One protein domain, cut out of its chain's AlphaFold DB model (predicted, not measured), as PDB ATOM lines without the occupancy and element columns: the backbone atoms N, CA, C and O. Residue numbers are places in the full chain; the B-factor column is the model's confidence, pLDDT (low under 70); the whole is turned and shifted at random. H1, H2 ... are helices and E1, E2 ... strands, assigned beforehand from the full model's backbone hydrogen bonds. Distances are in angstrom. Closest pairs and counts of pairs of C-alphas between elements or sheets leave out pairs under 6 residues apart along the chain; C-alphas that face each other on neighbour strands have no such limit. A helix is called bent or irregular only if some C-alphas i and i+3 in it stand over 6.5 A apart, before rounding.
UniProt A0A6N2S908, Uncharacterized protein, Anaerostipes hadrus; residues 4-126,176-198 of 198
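What this domain is: This is residues 4 to 126 and 176 to 198 of the 198 residues of an uncharacterized protein of Anaerostipes hadrus (UniProt A0A6N2S908). Two sheets of strands lie face to face as a sandwich, splayed with their best planes 31 degrees apart: E1, E3, E4, E5 and E8 make one, E2, E6, E7 and E9 the other. H1 packs on the first sheet, along E1, and the short H2 only grazes that sheet. The printed part has 146 residues, with two named helices and nine named strands in the order H1 E1 E2 E3 E4 E5 E6 E7 E8 E9 H2; its class is mostly strand. The first sheet is branched at E1, and the second, mixed, has the order E2 E6 E7 E9. The whole is compact, with a radius of gyration of the C-alphas of 15.7 A and spans of 46 by 33 by 25 A.

How they stand to each other: H1, residues 4 to 15, is over E1, residues 18 to 28, at a height over the sheet of 9.7 A and along it at 19 degrees on the local plane. Their closest C-alphas are those of Ile 14 and Cys 20, 7.6 A apart. H1 is irregular, with C-alphas 9 and 12 7.6 A apart, and 6 of its 8 O i to N i+4 pairs are within hydrogen-bond range; H2, residues 193 to 196, is too short for such a pair. On one side of E1 are E4, residues 62 to 69, antiparallel with N 27 and O 63 at 2.8 A, and E5, residues 78 to 83, antiparallel with N 21 and O 80 at 2.9 A. On the other side is E8, residues 120 to 126, parallel with N 26 and O 125 at 2.8 A. E3, residues 51 to 54, forms a hairpin with E4, with N 54 and O 64 at 2.8 A. In the other sheet, E2, residues 37 to 43, is antiparallel to E6, residues 87 to 98, with N 40 and O 95 at 2.9 A. E6 and E7, residues 102 to 113, form a hairpin, with N 92 and O 108 at 2.8 A. E9, residues 179 to 181, is parallel to E7, with N 180 and O 105 at 2.7 A. Between the sheets, the closest C-alphas of E1 and E2 are those of Cys 27 and Phe 39, 7.6 A apart. The closest C-alphas of E8 and H2 are those of Val 120 and Phe 193, 6.1 A apart.

Where its parts are: H1 begins at C-alpha 4, (104.190, 128.654, 163.228), and is 15.4 A long. E1 measures 32.2 A, E6 35.1 A and E7 35.0 A from first to last C-alpha. H2 ends at C-alpha 196, (114.770, 131.148, 163.772).

The domain as a whole: The C-alphas farthest apart, those of Tyr 101 and Glu 117, are 46.1 A apart. Residues 127 to 175 are not printed, and C-alphas 126 and 176 are 25.9 A apart across the cut. E9 to H2 is a long link of 11 residues. The mean pLDDT of the printed part is 89.2; residue 47 and residues 176 to 179 are under 70.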
ATOM      1  N   GLU A   4     105.085 129.650 163.836       89.69
ATOM      2  CA  GLU A   4     104.190 128.654 163.228       89.69
ATOM      3  C   GLU A   4     104.376 128.536 161.707       89.69
ATOM      4  O   GLU A   4     104.373 127.432 161.165       89.69
ATOM      5  N   GLU A   5     104.576 129.652 161.002       91.12
ATOM      6  CA  GLU A   5     104.799 129.637 159.550       91.12
ATOM      7  C   GLU A   5     106.152 129.031 159.194       91.12
ATOM      8  O   GLU A   5     106.262 128.289 158.220       91.12
ATOM      9  N   VAL A   6     107.168 129.304 160.016       91.69
ATOM     10  CA  VAL A   6     108.501 128.707 159.880       91.69
ATOM     11  C   VAL A   6     108.419 127.189 160.016       91.69
ATOM     12  O   VAL A   6     108.916 126.473 159.149       91.69
ATOM     13  N   ILE A   7     107.747 126.691 161.057       93.38
ATOM     14  CA  ILE A   7     107.548 125.251 161.275       93.38
ATOM     15  C   ILE A   7     106.829 124.629 160.080       93.38
ATOM     16  O   ILE A   7     107.282 123.621 159.542       93.38
ATOM     17  N   ASN A   8     105.729 125.248 159.647       93.00
ATOM     18  CA  ASN A   8     104.887 124.725 158.576       93.00
ATOM     19  C   ASN A   8     105.589 124.674 157.215       93.00
ATOM     20  O   ASN A   8     105.239 123.829 156.391       93.00
ATOM     21  N   GLU A   9     106.513 125.597 156.940       93.81
ATOM     22  CA  GLU A   9     107.185 125.681 155.641       93.81
ATOM     23  C   GLU A   9     108.553 124.997 155.607       93.81
ATOM     24  O   GLU A   9     108.948 124.517 154.546       93.81
ATOM     25  N   LEU A  10     109.273 124.945 156.732       95.44
ATOM     26  CA  LEU A  10     110.642 124.422 156.785       95.44
ATOM     27  C   LEU A  10     110.761 123.098 157.543       95.44
ATOM     28  O   LEU A  10     111.618 122.287 157.204       95.44
ATOM     29  N   GLY A  11     109.922 122.866 158.557       94.44
ATOM     30  CA  GLY A  11     110.151 121.833 159.570       94.44
ATOM     31  C   GLY A  11     110.315 120.419 159.010       94.44
ATOM     32  O   GLY A  11     111.187 119.683 159.465       94.44
ATOM     33  N   GLU A  12     109.533 120.053 157.990       95.25
ATOM     34  CA  GLU A  12     109.644 118.739 157.349       95.25
ATOM     35  C   GLU A  12     111.029 118.533 156.717       95.25
ATOM     36  O   GLU A  12     111.683 117.527 156.982       95.25
ATOM     37  N   GLU A  13     111.515 119.487 155.926       96.38
ATOM     38  CA  GLU A  13     112.806 119.360 155.241       96.38
ATOM     39  C   GLU A  13     113.989 119.472 156.211       96.38
ATOM     40  O   GLU A  13     114.941 118.696 156.103       96.38
ATOM     41  N   ILE A  14     113.900 120.343 157.225       96.00
ATOM     42  CA  ILE A  14     114.909 120.407 158.296       96.00
ATOM     43  C   ILE A  14     114.988 119.067 159.044       96.00
ATOM     44  O   ILE A  14     116.081 118.558 159.280       96.00
ATOM     45  N   SER A  15     113.849 118.428 159.340       94.81
ATOM     46  CA  SER A  15     113.826 117.105 159.988       94.81
ATOM     47  C   SER A  15     114.418 115.980 159.129       94.81
ATOM     48  O   SER A  15     114.862 114.964 159.662       94.81
ATOM     49  N   LYS A  16     114.468 116.167 157.803       96.25
ATOM     50  CA  LYS A  16     115.133 115.263 156.848       96.25
ATOM     51  C   LYS A  16     116.634 115.548 156.705       96.25
ATOM     52  O   LYS A  16     117.281 114.919 155.871       96.25
ATOM     53  N   GLY A  17     117.186 116.476 157.489       95.38
ATOM     54  CA  GLY A  17     118.604 116.832 157.457       95.38
ATOM     55  C   GLY A  17     118.980 117.802 156.337       95.38
ATOM     56  O   GLY A  17     120.130 117.808 155.905       95.38
ATOM     57  N   LYS A  18     118.033 118.607 155.836       96.75
ATOM     58  CA  LYS A  18     118.336 119.718 154.923       96.75
ATOM     59  C   LYS A  18     118.633 120.999 155.695       96.75
ATOM     60  O   LYS A  18     118.092 121.223 156.774       96.75
ATOM     61  N   GLY A  19     119.457 121.857 155.101       96.94
ATOM     62  CA  GLY A  19     119.590 123.250 155.509       96.94
ATOM     63  C   GLY A  19     118.646 124.154 154.721       96.94
ATOM     64  O   GLY A  19     118.168 123.770 153.653       96.94
ATOM     65  N   CYS A  20     118.381 125.364 155.212       96.44
ATOM     66  CA  CYS A  20     117.585 126.352 154.487       96.44
ATOM     67  C   CYS A  20     118.145 127.774 154.597       96.44
ATOM     68  O   CYS A  20     118.340 128.302 155.690       96.44
ATOM     69  N   ILE A  21     118.291 128.432 153.449       95.56
ATOM     70  CA  ILE A  21     118.547 129.870 153.343       95.56
ATOM     71  C   ILE A  21     117.212 130.548 153.039       95.56
ATOM     72  O   ILE A  21     116.583 130.264 152.018       95.56
ATOM     73  N   VAL A  22     116.755 131.439 153.916       95.88
ATOM     74  CA  VAL A  22     115.526 132.211 153.696       95.88
ATOM     75  C   VAL A  22     115.878 133.608 153.204       95.88
ATOM     76  O   VAL A  22     116.371 134.447 153.960       95.88
ATOM     77  N   PHE A  23     115.579 133.879 151.935       95.62
ATOM     78  CA  PHE A  23     115.704 135.217 151.368       95.62
ATOM     79  C   PHE A  23     114.450 136.033 151.691       95.62
ATOM     80  O   PHE A  23     113.362 135.783 151.160       95.62
ATOM     81  N   ASP A  24     114.594 137.019 152.572       95.00
ATOM     82  CA  ASP A  24     113.517 137.937 152.932       95.00
ATOM     83  C   ASP A  24     113.717 139.259 152.195       95.00
ATOM     84  O   ASP A  24     114.304 140.206 152.711       95.00
ATOM     85  N   PHE A  25     113.294 139.303 150.935       95.31
ATOM     86  CA  PHE A  25     113.572 140.430 150.049       95.31
ATOM     87  C   PHE A  25     112.383 141.371 149.941       95.31
ATOM     88  O   PHE A  25     111.252 140.939 149.693       95.31
ATOM     89  N   ALA A  26     112.665 142.660 150.087       94.81
ATOM     90  CA  ALA A  26     111.680 143.717 150.039       94.81
ATOM     91  C   ALA A  26     112.223 144.970 149.361       94.81
ATOM     92  O   ALA A  26     113.402 145.312 149.455       94.81
ATOM     93  N   CYS A  27     111.318 145.684 148.717       94.00
ATOM     94  CA  CYS A  27     111.610 146.893 147.994       94.00
ATOM     95  C   CYS A  27     110.559 147.946 148.329       94.00
ATOM     96  O   CYS A  27     109.374 147.732 148.086       94.00
ATOM     97  N   TYR A  28     110.995 149.076 148.875       93.00
ATOM     98  CA  TYR A  28     110.157 150.255 149.039       93.00
ATOM     99  C   TYR A  28     109.974 150.927 147.678       93.00
ATOM    100  O   TYR A  28     110.928 151.470 147.115       93.00
ATOM    101  N   PHE A  29     108.755 150.846 147.153       90.81
ATOM    102  CA  PHE A  29     108.328 151.347 145.855       90.81
ATOM    103  C   PHE A  29     107.027 152.155 146.026       90.81
ATOM    104  O   PHE A  29     105.933 151.626 145.824       90.81
ATOM    105  N   PRO A  30     107.125 153.440 146.414       85.50
ATOM    106  CA  PRO A  30     105.983 154.277 146.797       85.50
ATOM    107  C   PRO A  30     105.245 154.874 145.587       85.50
ATOM    108  O   PRO A  30     104.734 155.993 145.633       85.50
ATOM    109  N   TYR A  31     105.217 154.151 144.468       84.50
ATOM    110  CA  TYR A  31     104.520 154.574 143.260       84.50
ATOM    111  C   TYR A  31     103.177 153.853 143.159       84.50
ATOM    112  O   TYR A  31     103.061 152.672 143.482       84.50
ATOM    113  N   ALA A  32     102.158 154.581 142.698       77.56
ATOM    114  CA  ALA A  32     100.779 154.098 142.677       77.56
ATOM    115  C   ALA A  32     100.577 152.853 141.796       77.56
ATOM    116  O   ALA A  32      99.716 152.030 142.100       77.56
ATOM    117  N   ASP A  33     101.360 152.726 140.723       84.56
ATOM    118  CA  ASP A  33     101.314 151.582 139.818       84.56
ATOM    119  C   ASP A  33     102.553 150.697 140.009       84.56
ATOM    120  O   ASP A  33     103.654 151.006 139.543       84.56
ATOM    121  N   GLN A  34     102.358 149.596 140.732       83.06
ATOM    122  CA  GLN A  34     103.405 148.628 141.045       83.06
ATOM    123  C   GLN A  34     103.653 147.623 139.910       83.06
ATOM    124  O   GLN A  34     104.635 146.884 139.978       83.06
ATOM    125  N   ASP A  35     102.850 147.623 138.838       85.75
ATOM    126  CA  ASP A  35     103.078 146.757 137.670       85.75
ATOM    127  C   ASP A  35     104.325 147.182 136.875       85.75
ATOM    128  O   ASP A  35     104.895 146.402 136.104       85.75
ATOM    129  N   PHE A  36     104.796 148.412 137.096       89.00
ATOM    130  CA  PHE A  36     106.065 148.899 136.569       89.00
ATOM    131  C   PHE A  36     107.281 148.444 137.381       89.00
ATOM    132  O   PHE A  36     108.406 148.675 136.944       89.00
ATOM    133  N   LEU A  37     107.112 147.800 138.539       91.44
ATOM    134  CA  LEU A  37     108.247 147.339 139.330       91.44
ATOM    135  C   LEU A  37     108.911 146.113 138.685       91.44
ATOM    136  O   LEU A  37     108.344 145.019 138.613       91.44
ATOM    137  N   ILE A  38     110.179 146.267 138.315       91.75
ATOM    138  CA  ILE A  38     111.090 145.140 138.140       91.75
ATOM    139  C   ILE A  38     111.791 144.923 139.475       91.75
ATOM    140  O   ILE A  38     112.500 145.804 139.945       91.75
ATOM    141  N   PHE A  39     111.584 143.762 140.085       92.69
ATOM    142  CA  PHE A  39     112.275 143.332 141.289       92.69
ATOM    143  C   PHE A  39     112.424 141.815 141.248       92.69
ATOM    144  O   PHE A  39     111.475 141.073 141.460       92.69
ATOM    145  N   LYS A  40     113.609 141.326 140.917       91.56
ATOM    146  CA  LYS A  40     113.858 139.890 140.775       91.56
ATOM    147  C   LYS A  40     115.251 139.547 141.250       91.56
ATOM    148  O   LYS A  40     116.106 140.427 141.330       91.56
ATOM    149  N   PHE A  41     115.475 138.275 141.532       92.88
ATOM    150  CA  PHE A  41     116.793 137.796 141.908       92.88
ATOM    151  C   PHE A  41     117.065 136.401 141.351       92.88
ATOM    152  O   PHE A  41     116.129 135.674 141.018       92.88
ATOM    153  N   LYS A  42     118.344 136.041 141.257       91.81
ATOM    154  CA  LYS A  42     118.809 134.687 140.939       91.81
ATOM    155  C   LYS A  42     120.098 134.356 141.681       91.81
ATOM    156  O   LYS A  42     120.766 135.255 142.193       91.81
ATOM    157  N   LEU A  43     120.422 133.068 141.744       91.12
ATOM    158  CA  LEU A  43     121.618 132.550 142.407       91.12
ATOM    159  C   LEU A  43     122.539 131.953 141.338       91.12
ATOM    160  O   LEU A  43     122.331 130.841 140.863       91.12
ATOM    161  N   GLY A  44     123.534 132.721 140.901       83.19
ATOM    162  CA  GLY A  44     124.418 132.353 139.798       83.19
ATOM    163  C   GLY A  44     123.654 132.103 138.492       83.19
ATOM    164  O   GLY A  44     122.928 132.972 137.994       83.19
ATOM    165  N   GLU A  45     123.844 130.910 137.926       76.50
ATOM    166  CA  GLU A  45     123.163 130.449 136.707       76.50
ATOM    167  C   GLU A  45     121.786 129.820 136.980       76.50
ATOM    168  O   GLU A  45     121.062 129.507 136.037       76.50
ATOM    169  N   GLU A  46     121.397 129.648 138.247       76.44
ATOM    170  CA  GLU A  46     120.122 129.034 138.609       76.44
ATOM    171  C   GLU A  46     118.967 130.028 138.430       76.44
ATOM    172  O   GLU A  46     118.849 131.027 139.148       76.44
ATOM    173  N   GLU A  47     118.084 129.750 137.468       65.75
ATOM    174  CA  GLU A  47     116.807 130.452 137.358       65.75
ATOM    175  C   GLU A  47     115.862 129.990 138.474       65.75
ATOM    176  O   GLU A  47     115.340 128.875 138.470       65.75
ATOM    177  N   LEU A  48     115.625 130.877 139.438       74.88
ATOM    178  CA  LEU A  48     114.694 130.641 140.531       74.88
ATOM    179  C   LEU A  48     113.258 130.992 140.111       74.88
ATOM    180  O   LEU A  48     112.854 132.148 140.193       74.88
ATOM    181  N   GLU A  49     112.453 130.001 139.718       72.38
ATOM    182  CA  GLU A  49     111.010 130.176 139.482       72.38
ATOM    183  C   GLU A  49     110.184 128.960 139.973       72.38
ATOM    184  O   GLU A  49     110.630 127.818 139.832       72.38
ATOM    185  N   PRO A  50     108.955 129.161 140.512       82.25
ATOM    186  CA  PRO A  50     108.216 130.424 140.506       82.25
ATOM    187  C   PRO A  50     108.214 131.219 141.826       82.25
ATOM    188  O   PRO A  50     108.133 130.654 142.921       82.25
ATOM    189  N   TYR A  51     108.181 132.554 141.727       87.62
ATOM    190  CA  TYR A  51     107.903 133.474 142.845       87.62
ATOM    191  C   TYR A  51     106.682 134.375 142.582       87.62
ATOM    192  O   TYR A  51     106.042 134.320 141.530       87.62
ATOM    193  N   LYS A  52     106.286 135.167 143.585       90.06
ATOM    194  CA  LYS A  52     105.218 136.170 143.486       90.06
ATOM    195  C   LYS A  52     105.600 137.439 144.249       90.06
ATOM    196  O   LYS A  52     106.129 137.343 145.358       90.06
ATOM    197  N   TYR A  53     105.251 138.603 143.700       89.94
ATOM    198  CA  TYR A  53     105.185 139.842 144.475       89.94
ATOM    199  C   TYR A  53     104.086 139.761 145.532       89.94
ATOM    200  O   TYR A  53     102.984 139.250 145.294       89.94
ATOM    201  N   ASN A  54     104.416 140.229 146.725       85.38
ATOM    202  CA  ASN A  54     103.563 140.156 147.892       85.38
ATOM    203  C   ASN A  54     103.729 141.418 148.751       85.38
ATOM    204  O   ASN A  54     104.658 142.194 148.557       85.38
ATOM    205  N   HIS A  55     102.838 141.602 149.720       84.88
ATOM    206  CA  HIS A  55     102.897 142.691 150.696       84.88
ATOM    207  C   HIS A  55     102.925 142.093 152.092       84.88
ATOM    208  O   HIS A  55     101.955 142.177 152.845       84.88
ATOM    209  N   ARG A  56     104.022 141.396 152.411       83.75
ATOM    210  CA  ARG A  56     104.161 140.743 153.721       83.75
ATOM    211  C   ARG A  56     104.264 141.744 154.870       83.75
ATOM    212  O   ARG A  56     103.982 141.380 156.007       83.75
ATOM    213  N   TYR A  57     104.662 142.983 154.594       80.88
ATOM    214  CA  TYR A  57     104.799 144.017 155.612       80.88
ATOM    215  C   TYR A  57     103.558 144.913 155.684       80.88
ATOM    216  O   TYR A  57     102.910 145.140 154.662       80.88
ATOM    217  N   PRO A  58     103.242 145.480 156.865       79.81
ATOM    218  CA  PRO A  58     102.097 146.380 157.023       79.81
ATOM    219  C   PRO A  58     102.151 147.615 156.116       79.81
ATOM    220  O   PRO A  58     101.111 148.146 155.724       79.81
ATOM    221  N   ASN A  59     103.360 148.079 155.785       82.50
ATOM    222  CA  ASN A  59     103.554 149.180 154.856       82.50
ATOM    223  C   ASN A  59     103.343 148.698 153.410       82.50
ATOM    224  O   ASN A  59     104.157 147.947 152.875       82.50
ATOM    225  N   LYS A  60     102.262 149.173 152.782       79.25
ATOM    226  CA  LYS A  60     101.863 148.813 151.412       79.25
ATOM    227  C   LYS A  60     102.840 149.287 150.337       79.25
ATOM    228  O   LYS A  60     102.841 148.726 149.243       79.25
ATOM    229  N   ASP A  61     103.682 150.259 150.663       87.00
ATOM    230  CA  ASP A  61     104.717 150.748 149.756       87.00
ATOM    231  C   ASP A  61     105.885 149.759 149.650       87.00
ATOM    232  O   ASP A  61     106.714 149.881 148.756       87.00
ATOM    233  N   TYR A  62     105.963 148.757 150.534       89.75
ATOM    234  CA  TYR A  62     106.907 147.658 150.379       89.75
ATOM    235  C   TYR A  62     106.305 146.527 149.548       89.75
ATOM    236  O   TYR A  62     105.306 145.908 149.926       89.75
ATOM    237  N   VAL A  63     106.988 146.206 148.454       92.31
ATOM    238  CA  VAL A  63     106.769 144.994 147.666       92.31
ATOM    239  C   VAL A  63     107.814 143.962 148.067       92.31
ATOM    240  O   VAL A  63     109.011 144.247 148.069       92.31
ATOM    241  N   THR A  64     107.382 142.753 148.407       93.81
ATOM    242  CA  THR A  64     108.255 141.650 148.812       93.81
ATOM    243  C   THR A  64     108.231 140.509 147.802       93.81
ATOM    244  O   THR A  64     107.224 140.281 147.134       93.81
ATOM    245  N   ILE A  65     109.324 139.747 147.708       93.62
ATOM    246  CA  ILE A  65     109.372 138.519 146.900       93.62
ATOM    247  C   ILE A  65     109.091 137.320 147.807       93.62
ATOM    248  O   ILE A  65     109.737 137.155 148.842       93.62
ATOM    249  N   SER A  66     108.093 136.508 147.454       94.31
ATOM    250  CA  SER A  66     107.767 135.241 148.128       94.31
ATOM    251  C   SER A  66     107.873 134.071 147.154       94.31
ATOM    252  O   SER A  66     107.399 134.173 146.021       94.31
ATOM    253  N   LYS A  67     108.372 132.919 147.611       94.12
ATOM    254  CA  LYS A  67     108.342 131.676 146.824       94.12
ATOM    255  C   LYS A  67     106.907 131.236 146.562       94.12
ATOM    256  O   LYS A  67     106.063 131.262 147.462       94.12
ATOM    257  N   LYS A  68     106.624 130.805 145.336       93.25
ATOM    258  CA  LYS A  68     105.335 130.231 144.949       93.25
ATOM    259  C   LYS A  68     105.458 128.709 144.922       93.25
ATOM    260  O   LYS A  68     106.254 128.143 144.188       93.25
ATOM    261  N   MET A  69     104.631 128.042 145.717       87.94
ATOM    262  CA  MET A  69     104.602 126.587 145.874       87.94
ATOM    263  C   MET A  69     103.256 126.067 145.361       87.94
ATOM    264  O   MET A  69     102.290 125.889 146.109       87.94
ATOM    265  N   GLY A  70     103.153 125.923 144.037       86.06
ATOM    266  CA  GLY A  70     101.893 125.609 143.362       86.06
ATOM    267  C   GLY A  70     100.843 126.707 143.576       86.06
ATOM    268  O   GLY A  70     100.964 127.809 143.038       86.06
ATOM    269  N   ARG A  71      99.794 126.402 144.355       86.69
ATOM    270  CA  ARG A  71      98.726 127.358 144.716       86.69
ATOM    271  C   ARG A  71      99.048 128.196 145.956       86.69
ATOM    272  O   ARG A  71      98.362 129.187 146.199       86.69
ATOM    273  N   ARG A  72     100.045 127.796 146.750       89.38
ATOM    274  CA  ARG A  72     100.448 128.493 147.977       89.38
ATOM    275  C   ARG A  72     101.566 129.487 147.675       89.38
ATOM    276  O   ARG A  72     102.326 129.322 146.725       89.38
ATOM    277  N   VAL A  73     101.658 130.517 148.503       92.62
ATOM    278  CA  VAL A  73     102.745 131.497 148.496       92.62
ATOM    279  C   VAL A  73     103.365 131.470 149.883       92.62
ATOM    280  O   VAL A  73     102.627 131.497 150.867       92.62
ATOM    281  N   SER A  74     104.691 131.393 149.938       93.56
ATOM    282  CA  SER A  74     105.445 131.387 151.186       93.56
ATOM    283  C   SER A  74     105.175 132.652 151.999       93.56
ATOM    284  O   SER A  74     105.210 133.774 151.469       93.56
ATOM    285  N   ARG A  75     104.923 132.469 153.293       92.25
ATOM    286  CA  ARG A  75     104.738 133.525 154.293       92.25
ATOM    287  C   ARG A  75     106.059 133.975 154.911       92.25
ATOM    288  O   ARG A  75     106.102 135.067 155.469       92.25
ATOM    289  N   ILE A  76     107.129 133.199 154.745       92.50
ATOM    290  CA  ILE A  76     108.456 133.486 155.311       92.50
ATOM    291  C   ILE A  76     109.433 134.137 154.321       92.50
ATOM    292  O   ILE A  76     110.507 134.568 154.718       92.50
ATOM    293  N   GLY A  77     109.064 134.252 153.042       93.81
ATOM    294  CA  GLY A  77     109.905 134.857 152.008       93.81
ATOM    295  C   GLY A  77     110.199 133.876 150.890       93.81
ATOM    296  O   GLY A  77     109.271 133.312 150.306       93.81
ATOM    297  N   TYR A  78     111.469 133.699 150.550       95.44
ATOM    298  CA  TYR A  78     111.890 132.728 149.551       95.44
ATOM    299  C   TYR A  78     112.871 131.717 150.162       95.44
ATOM    300  O   TYR A  78     114.070 131.991 150.210       95.44
ATOM    301  N   PRO A  79     112.385 130.561 150.654       95.00
ATOM    302  CA  PRO A  79     113.253 129.514 151.179       95.00
ATOM    303  C   PRO A  79     113.937 128.720 150.057       95.00
ATOM    304  O   PRO A  79     113.292 128.266 149.099       95.00
ATOM    305  N   VAL A  80     115.244 128.513 150.202       93.88
ATOM    306  CA  VAL A  80     116.077 127.650 149.357       93.88
ATOM    307  C   VAL A  80     116.699 126.576 150.236       93.88
ATOM    308  O   VAL A  80     117.444 126.887 151.163       93.88
ATOM    309  N   PHE A  81     116.368 125.317 149.948       94.25
ATOM    310  CA  PHE A  81     116.914 124.175 150.668       94.25
ATOM    311  C   PHE A  81     118.250 123.759 150.066       94.25
ATOM    312  O   PHE A  81     118.389 123.711 148.845       94.25
ATOM    313  N   VAL A  82     119.199 123.433 150.934       93.25
ATOM    314  CA  VAL A  82     120.564 123.032 150.584       93.25
ATOM    315  C   VAL A  82     120.974 121.810 151.404       93.25
ATOM    316  O   VAL A  82     120.310 121.465 152.389       93.25
ATOM    317  N   ASP A  83     122.044 121.132 151.002       95.25
ATOM    318  CA  ASP A  83     122.646 120.086 151.825       95.25
ATOM    319  C   ASP A  83     123.432 120.704 152.993       95.25
ATOM    320  O   ASP A  83     123.877 121.850 152.952       95.25
ATOM    321  N   LEU A  84     123.530 119.976 154.103       94.81
ATOM    322  CA  LEU A  84     124.251 120.443 155.287       94.81
ATOM    323  C   LEU A  84     125.748 120.148 155.182       94.81
ATOM    324  O   LEU A  84     126.181 119.241 154.476       94.81
ATOM    325  N   ASN A  85     126.537 120.881 155.967       89.56
ATOM    326  CA  ASN A  85     127.987 120.746 156.133       89.56
ATOM    327  C   ASN A  85     128.831 121.051 154.883       89.56
ATOM    328  O   ASN A  85     130.061 121.002 154.957       89.56
ATOM    329  N   GLU A  86     128.193 121.453 153.789       87.62
ATOM    330  CA  GLU A  86     128.827 122.043 152.615       87.62
ATOM    331  C   GLU A  86     128.930 123.566 152.771       87.62
ATOM    332  O   GLU A  86     128.069 124.220 153.366       87.62
ATOM    333  N   GLU A  87     130.019 124.139 152.259       93.25
ATOM    334  CA  GLU A  87     130.145 125.586 152.110       93.25
ATOM    335  C   GLU A  87     129.653 125.972 150.717       93.25
ATOM    336  O   GLU A  87     130.207 125.537 149.706       93.25
ATOM    337  N   TYR A  88     128.608 126.789 150.674       90.62
ATOM    338  CA  TYR A  88     128.037 127.305 149.443       90.62
ATOM    339  C   TYR A  88     128.618 128.676 149.144       90.62
ATOM    340  O   TYR A  88     128.516 129.596 149.957       90.62
ATOM    341  N   PHE A  89     129.172 128.813 147.941       93.00
ATOM    342  CA  PHE A  89     129.534 130.090 147.345       93.00
ATOM    343  C   PHE A  89     128.692 130.315 146.091       93.00
ATOM    344  O   PHE A  89     128.706 129.492 145.175       93.00
ATOM    345  N   PHE A  90     127.973 131.434 146.036       92.00
ATOM    346  CA  PHE A  90     127.190 131.817 144.864       92.00
ATOM    347  C   PHE A  90     127.149 133.334 144.692       92.00
ATOM    348  O   PHE A  90     127.346 134.098 145.636       92.00
ATOM    349  N   ILE A  91     126.871 133.769 143.463       92.31
ATOM    350  CA  ILE A  91     126.592 135.174 143.167       92.31
ATOM    351  C   ILE A  91     125.087 135.394 143.292       92.31
ATOM    352  O   ILE A  91     124.307 134.838 142.522       92.31
ATOM    353  N   LEU A  92     124.678 136.195 144.266       93.81
ATOM    354  CA  LEU A  92     123.319 136.699 144.375       93.81
ATOM    355  C   LEU A  92     123.174 137.899 143.440       93.81
ATOM    356  O   LEU A  92     123.717 138.971 143.705       93.81
ATOM    357  N   GLU A  93     122.421 137.719 142.363       92.62
ATOM    358  CA  GLU A  93     122.115 138.792 141.423       92.62
ATOM    359  C   GLU A  93     120.715 139.323 141.705       92.62
ATOM    360  O   GLU A  93     119.751 138.557 141.701       92.62
ATOM    361  N   ILE A  94     120.582 140.629 141.926       92.19
ATOM    362  CA  ILE A  94     119.307 141.314 142.147       92.19
ATOM    363  C   ILE A  94     119.118 142.346 141.044       92.19
ATOM    364  O   ILE A  94     119.923 143.260 140.899       92.19
ATOM    365  N   GLU A  95     118.029 142.252 140.289       91.31
ATOM    366  CA  GLU A  95     117.625 143.292 139.346       91.31
ATOM    367  C   GLU A  95     116.441 144.065 139.917       91.31
ATOM    368  O   GLU A  95     115.387 143.491 140.198       91.31
ATOM    369  N   VAL A  96     116.617 145.377 140.064       90.88
ATOM    370  CA  VAL A  96     115.604 146.286 140.593       90.88
ATOM    371  C   VAL A  96     115.474 147.526 139.710       90.88
ATOM    372  O   VAL A  96     116.471 148.088 139.252       90.88
ATOM    373  N   GLY A  97     114.252 147.962 139.423       90.19
ATOM    374  CA  GLY A  97     114.026 149.164 138.628       90.19
ATOM    375  C   GLY A  97     112.597 149.365 138.156       90.19
ATOM    376  O   GLY A  97     111.669 148.698 138.603       90.19
ATOM    377  N   ILE A  98     112.450 150.298 137.220       88.75
ATOM    378  CA  ILE A  98     111.179 150.647 136.591       88.75
ATOM    379  C   ILE A  98     111.177 150.063 135.179       88.75
ATOM    380  O   ILE A  98     112.063 150.361 134.366       88.75
ATOM    381  N   LYS A  99     110.178 149.224 134.905       87.44
ATOM    382  CA  LYS A  99     109.916 148.583 133.618       87.44
ATOM    383  C   LYS A  99     109.884 149.629 132.506       87.44
ATOM    384  O   LYS A  99     109.344 150.716 132.684       87.44
ATOM    385  N   ASP A 100     110.498 149.293 131.376       85.62
ATOM    386  CA  ASP A 100     110.602 150.138 130.178       85.62
ATOM    387  C   ASP A 100     111.334 151.483 130.378       85.62
ATOM    388  O   ASP A 100     111.391 152.297 129.457       85.62
ATOM    389  N   TYR A 101     111.956 151.709 131.544       83.38
ATOM    390  CA  TYR A 101     112.728 152.918 131.828       83.38
ATOM    391  C   TYR A 101     114.179 152.611 132.193       83.38
ATOM    392  O   TYR A 101     115.092 152.831 131.395       83.38
ATOM    393  N   LYS A 102     114.421 152.113 133.408       82.69
ATOM    394  CA  LYS A 102     115.774 151.832 133.888       82.69
ATOM    395  C   LYS A 102     115.743 150.789 134.989       82.69
ATOM    396  O   LYS A 102     114.997 150.923 135.957       82.69
ATOM    397  N   THR A 103     116.622 149.803 134.859       86.19
ATOM    398  CA  THR A 103     116.938 148.841 135.911       86.19
ATOM    399  C   THR A 103     118.403 148.947 136.303       86.19
ATOM    400  O   THR A 103     119.253 149.381 135.519       86.19
ATOM    401  N   VAL A 104     118.679 148.597 137.552       85.25
ATOM    402  CA  VAL A 104     120.013 148.352 138.086       85.25
ATOM    403  C   VAL A 104     120.087 146.874 138.423       85.25
ATOM    404  O   VAL A 104     119.180 146.336 139.057       85.25
ATOM    405  N   LYS A 105     121.174 146.230 138.003       88.94
ATOM    406  CA  LYS A 105     121.537 144.902 138.493       88.94
ATOM    407  C   LYS A 105     122.605 145.052 139.563       88.94
ATOM    408  O   LYS A 105     123.513 145.860 139.387       88.94
ATOM    409  N   LEU A 106     122.459 144.339 140.664       88.88
ATOM    410  CA  LEU A 106     123.380 144.324 141.787       88.88
ATOM    411  C   LEU A 106     123.858 142.889 141.981       88.88
ATOM    412  O   LEU A 106     123.027 142.012 142.220       88.88
ATOM    413  N   ASP A 107     125.167 142.678 141.922       90.69
ATOM    414  CA  ASP A 107     125.757 141.345 142.039       90.69
ATOM    415  C   ASP A 107     126.570 141.261 143.334       90.69
ATOM    416  O   ASP A 107     127.529 142.019 143.509       90.69
ATOM    417  N   PHE A 108     126.186 140.351 144.232       92.12
ATOM    418  CA  PHE A 108     126.819 140.154 145.537       92.12
ATOM    419  C   PHE A 108     127.372 138.730 145.666       92.12
ATOM    420  O   PHE A 108     126.602 137.774 145.544       92.12
ATOM    421  N   PRO A 109     128.668 138.546 145.957       93.06
ATOM    422  CA  PRO A 109     129.171 137.250 146.380       93.06
ATOM    423  C   PRO A 109     128.614 136.900 147.763       93.06
ATOM    424  O   PRO A 109     128.641 137.722 148.680       93.06
ATOM    425  N   VAL A 110     128.120 135.673 147.919       94.75
ATOM    426  CA  VAL A 110     127.584 135.155 149.182       94.75
ATOM    427  C   VAL A 110     128.314 133.869 149.546       94.75
ATOM    428  O   VAL A 110     128.429 132.974 148.707       94.75
ATOM    429  N   ILE A 111     128.782 133.776 150.792       95.75
ATOM    430  CA  ILE A 111     129.306 132.541 151.390       95.75
ATOM    431  C   ILE A 111     128.405 132.147 152.553       95.75
ATOM    432  O   ILE A 111     128.153 132.949 153.452       95.75
ATOM    433  N   VAL A 112     127.946 130.900 152.562       95.19
ATOM    434  CA  VAL A 112     127.135 130.359 153.653       95.19
ATOM    435  C   VAL A 112     127.461 128.894 153.895       95.19
ATOM    436  O   VAL A 112     127.617 128.110 152.963       95.19
ATOM    437  N   LYS A 113     127.536 128.515 155.169       95.75
ATOM    438  CA  LYS A 113     127.714 127.131 155.601       95.75
ATOM    439  C   LYS A 113     126.690 126.814 156.678       95.75
ATOM    440  O   LYS A 113     126.735 127.401 157.755       95.75
ATOM    441  N   LEU A 114     125.784 125.890 156.385       96.88
ATOM    442  CA  LEU A 114     124.766 125.428 157.328       96.88
ATOM    443  C   LEU A 114     125.191 124.084 157.916       96.88
ATOM    444  O   LEU A 114     125.821 123.274 157.237       96.88
ATOM    445  N   THR A 115     124.869 123.849 159.181       96.88
ATOM    446  CA  THR A 115     125.217 122.613 159.902       96.88
ATOM    447  C   THR A 115     123.976 122.018 160.548       96.88
ATOM    448  O   THR A 115     122.937 122.664 160.604       96.88
ATOM    449  N   GLU A 116     124.065 120.798 161.071       95.81
ATOM    450  CA  GLU A 116     122.951 120.192 161.818       95.81
ATOM    451  C   GLU A 116     122.557 121.017 163.055       95.81
ATOM    452  O   GLU A 116     121.378 121.140 163.370       95.81
ATOM    453  N   GLU A 117     123.538 121.626 163.726       94.94
ATOM    454  CA  GLU A 117     123.309 122.504 164.878       94.94
ATOM    455  C   GLU A 117     122.664 123.834 164.463       94.94
ATOM    456  O   GLU A 117     121.779 124.351 165.146       94.94
ATOM    457  N   LYS A 118     123.097 124.384 163.322       95.50
ATOM    458  CA  LYS A 118     122.618 125.658 162.784       95.50
ATOM    459  C   LYS A 118     122.141 125.486 161.339       95.50
ATOM    460  O   LYS A 118     122.851 125.880 160.405       95.50
ATOM    461  N   PRO A 119     120.965 124.862 161.136       96.94
ATOM    462  CA  PRO A 119     120.534 124.409 159.817       96.94
ATOM    463  C   PRO A 119     119.848 125.502 159.000       96.94
ATOM    464  O   PRO A 119     119.477 125.264 157.855       96.94
ATOM    465  N   VAL A 120     119.637 126.694 159.557       96.00
ATOM    466  CA  VAL A 120     118.893 127.765 158.888       96.00
ATOM    467  C   VAL A 120     119.637 129.086 158.956       96.00
ATOM    468  O   VAL A 120     120.344 129.355 159.916       96.00
ATOM    469  N   CYS A 121     119.465 129.941 157.955       95.19
ATOM    470  CA  CYS A 121     119.852 131.347 158.043       95.19
ATOM    471  C   CYS A 121     118.850 132.224 157.293       95.19
ATOM    472  O   CYS A 121     118.112 131.751 156.423       95.19
ATOM    473  N   ASN A 122     118.832 133.517 157.613       94.81
ATOM    474  CA  ASN A 122     118.127 134.504 156.809       94.81
ATOM    475  C   ASN A 122     119.132 135.399 156.084       94.81
ATOM    476  O   ASN A 122     120.171 135.763 156.631       94.81
ATOM    477  N   LEU A 123     118.750 135.849 154.896       96.38
ATOM    478  CA  LEU A 123     119.349 137.014 154.269       96.38
ATOM    479  C   LEU A 123     118.226 137.975 153.892       96.38
ATOM    480  O   LEU A 123     117.488 137.762 152.928       96.38
ATOM    481  N   GLY A 124     118.054 139.009 154.709       95.44
ATOM    482  CA  GLY A 124     117.113 140.084 154.437       95.44
ATOM    483  C   GLY A 124     117.717 141.073 153.451       95.44
ATOM    484  O   GLY A 124     118.888 141.410 153.578       95.44
ATOM    485  N   PHE A 125     116.929 141.549 152.489       95.50
ATOM    486  CA  PHE A 125     117.311 142.636 151.585       95.50
ATOM    487  C   PHE A 125     116.232 143.712 151.584       95.50
ATOM    488  O   PHE A 125     115.038 143.411 151.472       95.50
ATOM    489  N   ARG A 126     116.651 144.970 151.694       93.56
ATOM    490  CA  ARG A 126     115.799 146.156 151.611       93.56
ATOM    491  C   ARG A 126     116.373 147.077 150.552       93.56
ATOM    492  O   ARG A 126     117.476 147.582 150.727       93.56
ATOM    493  N   PRO A 176     129.390 146.892 129.467       46.59
ATOM    494  CA  PRO A 176     128.216 147.574 128.889       46.59
ATOM    495  C   PRO A 176     126.869 146.784 128.987       46.59
ATOM    496  O   PRO A 176     126.145 146.703 127.997       46.59
ATOM    497  N   LYS A 177     126.502 146.131 130.101       51.50
ATOM    498  CA  LYS A 177     125.137 145.550 130.262       51.50
ATOM    499  C   LYS A 177     124.554 145.774 131.672       51.50
ATOM    500  O   LYS A 177     124.111 144.843 132.330       51.50
ATOM    501  N   ASN A 178     124.539 147.037 132.102       56.03
ATOM    502  CA  ASN A 178     123.717 147.610 133.191       56.03
ATOM    503  C   ASN A 178     123.851 147.030 134.621       56.03
ATOM    504  O   ASN A 178     122.941 147.222 135.429       56.03
ATOM    505  N   GLY A 179     124.958 146.363 134.960       62.25
ATOM    506  CA  GLY A 179     125.202 145.848 136.315       62.25
ATOM    507  C   GLY A 179     126.167 146.686 137.150       62.25
ATOM    508  O   GLY A 179     127.081 147.317 136.623       62.25
ATOM    509  N   VAL A 180     125.947 146.684 138.461       73.06
ATOM    510  CA  VAL A 180     126.836 147.186 139.505       73.06
ATOM    511  C   VAL A 180     127.339 145.969 140.268       73.06
ATOM    512  O   VAL A 180     126.556 145.241 140.878       73.06
ATOM    513  N   TYR A 181     128.651 145.762 140.238       73.62
ATOM    514  CA  TYR A 181     129.282 144.686 140.983       73.62
ATOM    515  C   TYR A 181     129.596 145.159 142.399       73.62
ATOM    516  O   TYR A 181     130.088 146.272 142.606       73.62
ATOM    517  N   VAL A 182     129.347 144.311 143.388       77.75
ATOM    518  CA  VAL A 182     129.687 144.595 144.775       77.75
ATOM    519  C   VAL A 182     130.752 143.610 145.239       77.75
ATOM    520  O   VAL A 182     130.534 142.408 145.247       77.75
ATOM    521  N   ALA A 183     131.925 144.124 145.622       73.62
ATOM    522  CA  ALA A 183     133.044 143.281 146.051       73.62
ATOM    523  C   ALA A 183     132.899 142.722 147.471       73.62
ATOM    524  O   ALA A 183     133.585 141.759 147.805       73.62
ATOM    525  N   GLU A 184     132.048 143.326 148.299       88.50
ATOM    526  CA  GLU A 184     131.830 142.859 149.663       88.50
ATOM    527  C   GLU A 184     131.151 141.489 149.648       88.50
ATOM    528  O   GLU A 184     130.100 141.319 149.025       88.50
ATOM    529  N   VAL A 185     131.752 140.525 150.345       91.94
ATOM    530  CA  VAL A 185     131.207 139.173 150.468       91.94
ATOM    531  C   VAL A 185     130.207 139.148 151.611       91.94
ATOM    532  O   VAL A 185     130.554 139.397 152.764       91.94
ATOM    533  N   LEU A 186     128.957 138.818 151.296       94.56
ATOM    534  CA  LEU A 186     127.925 138.626 152.303       94.56
ATOM    535  C   LEU A 186     128.128 137.264 152.969       94.56
ATOM    536  O   LEU A 186     128.214 136.237 152.293       94.56
ATOM    537  N   THR A 187     128.154 137.253 154.298       95.19
ATOM    538  CA  THR A 187     128.286 136.040 155.114       95.19
ATOM    539  C   THR A 187     127.097 135.926 156.072       95.19
ATOM    540  O   THR A 187     127.201 136.296 157.242       95.19
ATOM    541  N   PRO A 188     125.921 135.474 155.589       95.25
ATOM    542  CA  PRO A 188     124.743 135.325 156.430       95.25
ATOM    543  C   PRO A 188     125.007 134.337 157.568       95.25
ATOM    544  O   PRO A 188     125.587 133.272 157.362       95.25
ATOM    545  N   HIS A 189     124.547 134.687 158.761       94.69
ATOM    546  CA  HIS A 189     124.747 133.938 159.994       94.69
ATOM    547  C   HIS A 189     123.796 132.743 160.090       94.69
ATOM    548  O   HIS A 189     122.574 132.932 160.137       94.69
ATOM    549  N   PRO A 190     124.334 131.516 160.174       95.19
ATOM    550  CA  PRO A 190     123.562 130.337 160.536       95.19
ATOM    551  C   PRO A 190     122.997 130.458 161.956       95.19
ATOM    552  O   PRO A 190     123.642 130.987 162.864       95.19
ATOM    553  N   GLN A 191     121.801 129.924 162.152       93.44
ATOM    554  CA  GLN A 191     121.018 129.959 163.380       93.44
ATOM    555  C   GLN A 191     120.488 128.561 163.690       93.44
ATOM    556  O   GLN A 191     120.275 127.742 162.789       93.44
ATOM    557  N   THR A 192     120.248 128.302 164.973       93.25
ATOM    558  CA  THR A 192     119.467 127.132 165.382       93.25
ATOM    559  C   THR A 192     118.044 127.269 164.836       93.25
ATOM    560  O   THR A 192     117.533 128.378 164.650       93.25
ATOM    561  N   PHE A 193     117.380 126.143 164.569       92.69
ATOM    562  CA  PHE A 193     116.001 126.197 164.081       92.69
ATOM    563  C   PHE A 193     115.050 126.791 165.129       92.69
ATOM    564  O   PHE A 193     114.143 127.536 164.774       92.69
ATOM    565  N   GLU A 194     115.303 126.525 166.414       89.00
ATOM    566  CA  GLU A 194     114.558 127.111 167.532       89.00
ATOM    567  C   GLU A 194     114.610 128.634 167.524       89.00
ATOM    568  O   GLU A 194     113.567 129.285 167.546       89.00
ATOM    569  N   HIS A 195     115.808 129.200 167.393       86.06
ATOM    570  CA  HIS A 195     115.974 130.644 167.363       86.06
ATOM    571  C   HIS A 195     115.288 131.293 166.163       86.06
ATOM    572  O   HIS A 195     114.685 132.356 166.278       86.06
ATOM    573  N   PHE A 196     115.350 130.635 165.007       88.00
ATOM    574  CA  PHE A 196     114.770 131.148 163.772       88.00
ATOM    575  C   PHE A 196     113.235 131.263 163.819       88.00
ATOM    576  O   PHE A 196     112.636 132.010 163.041       88.00
ATOM    577  N   MET A 197     112.586 130.515 164.718       85.56
ATOM    578  CA  MET A 197     111.136 130.556 164.926       85.56
ATOM    579  C   MET A 197     110.674 131.732 165.801       85.56
ATOM    580  O   MET A 197     109.478 132.038 165.791       85.56
ATOM    581  N   CYS A 198     111.580 132.376 166.538       72.88
ATOM    582  CA  CYS A 198     111.281 133.524 167.397       72.88
ATOM    583  C   CYS A 198     111.057 134.823 166.588       72.88
ATOM    584  O   CYS A 198     110.335 135.707 167.100       72.88
TER     585      CYS A 198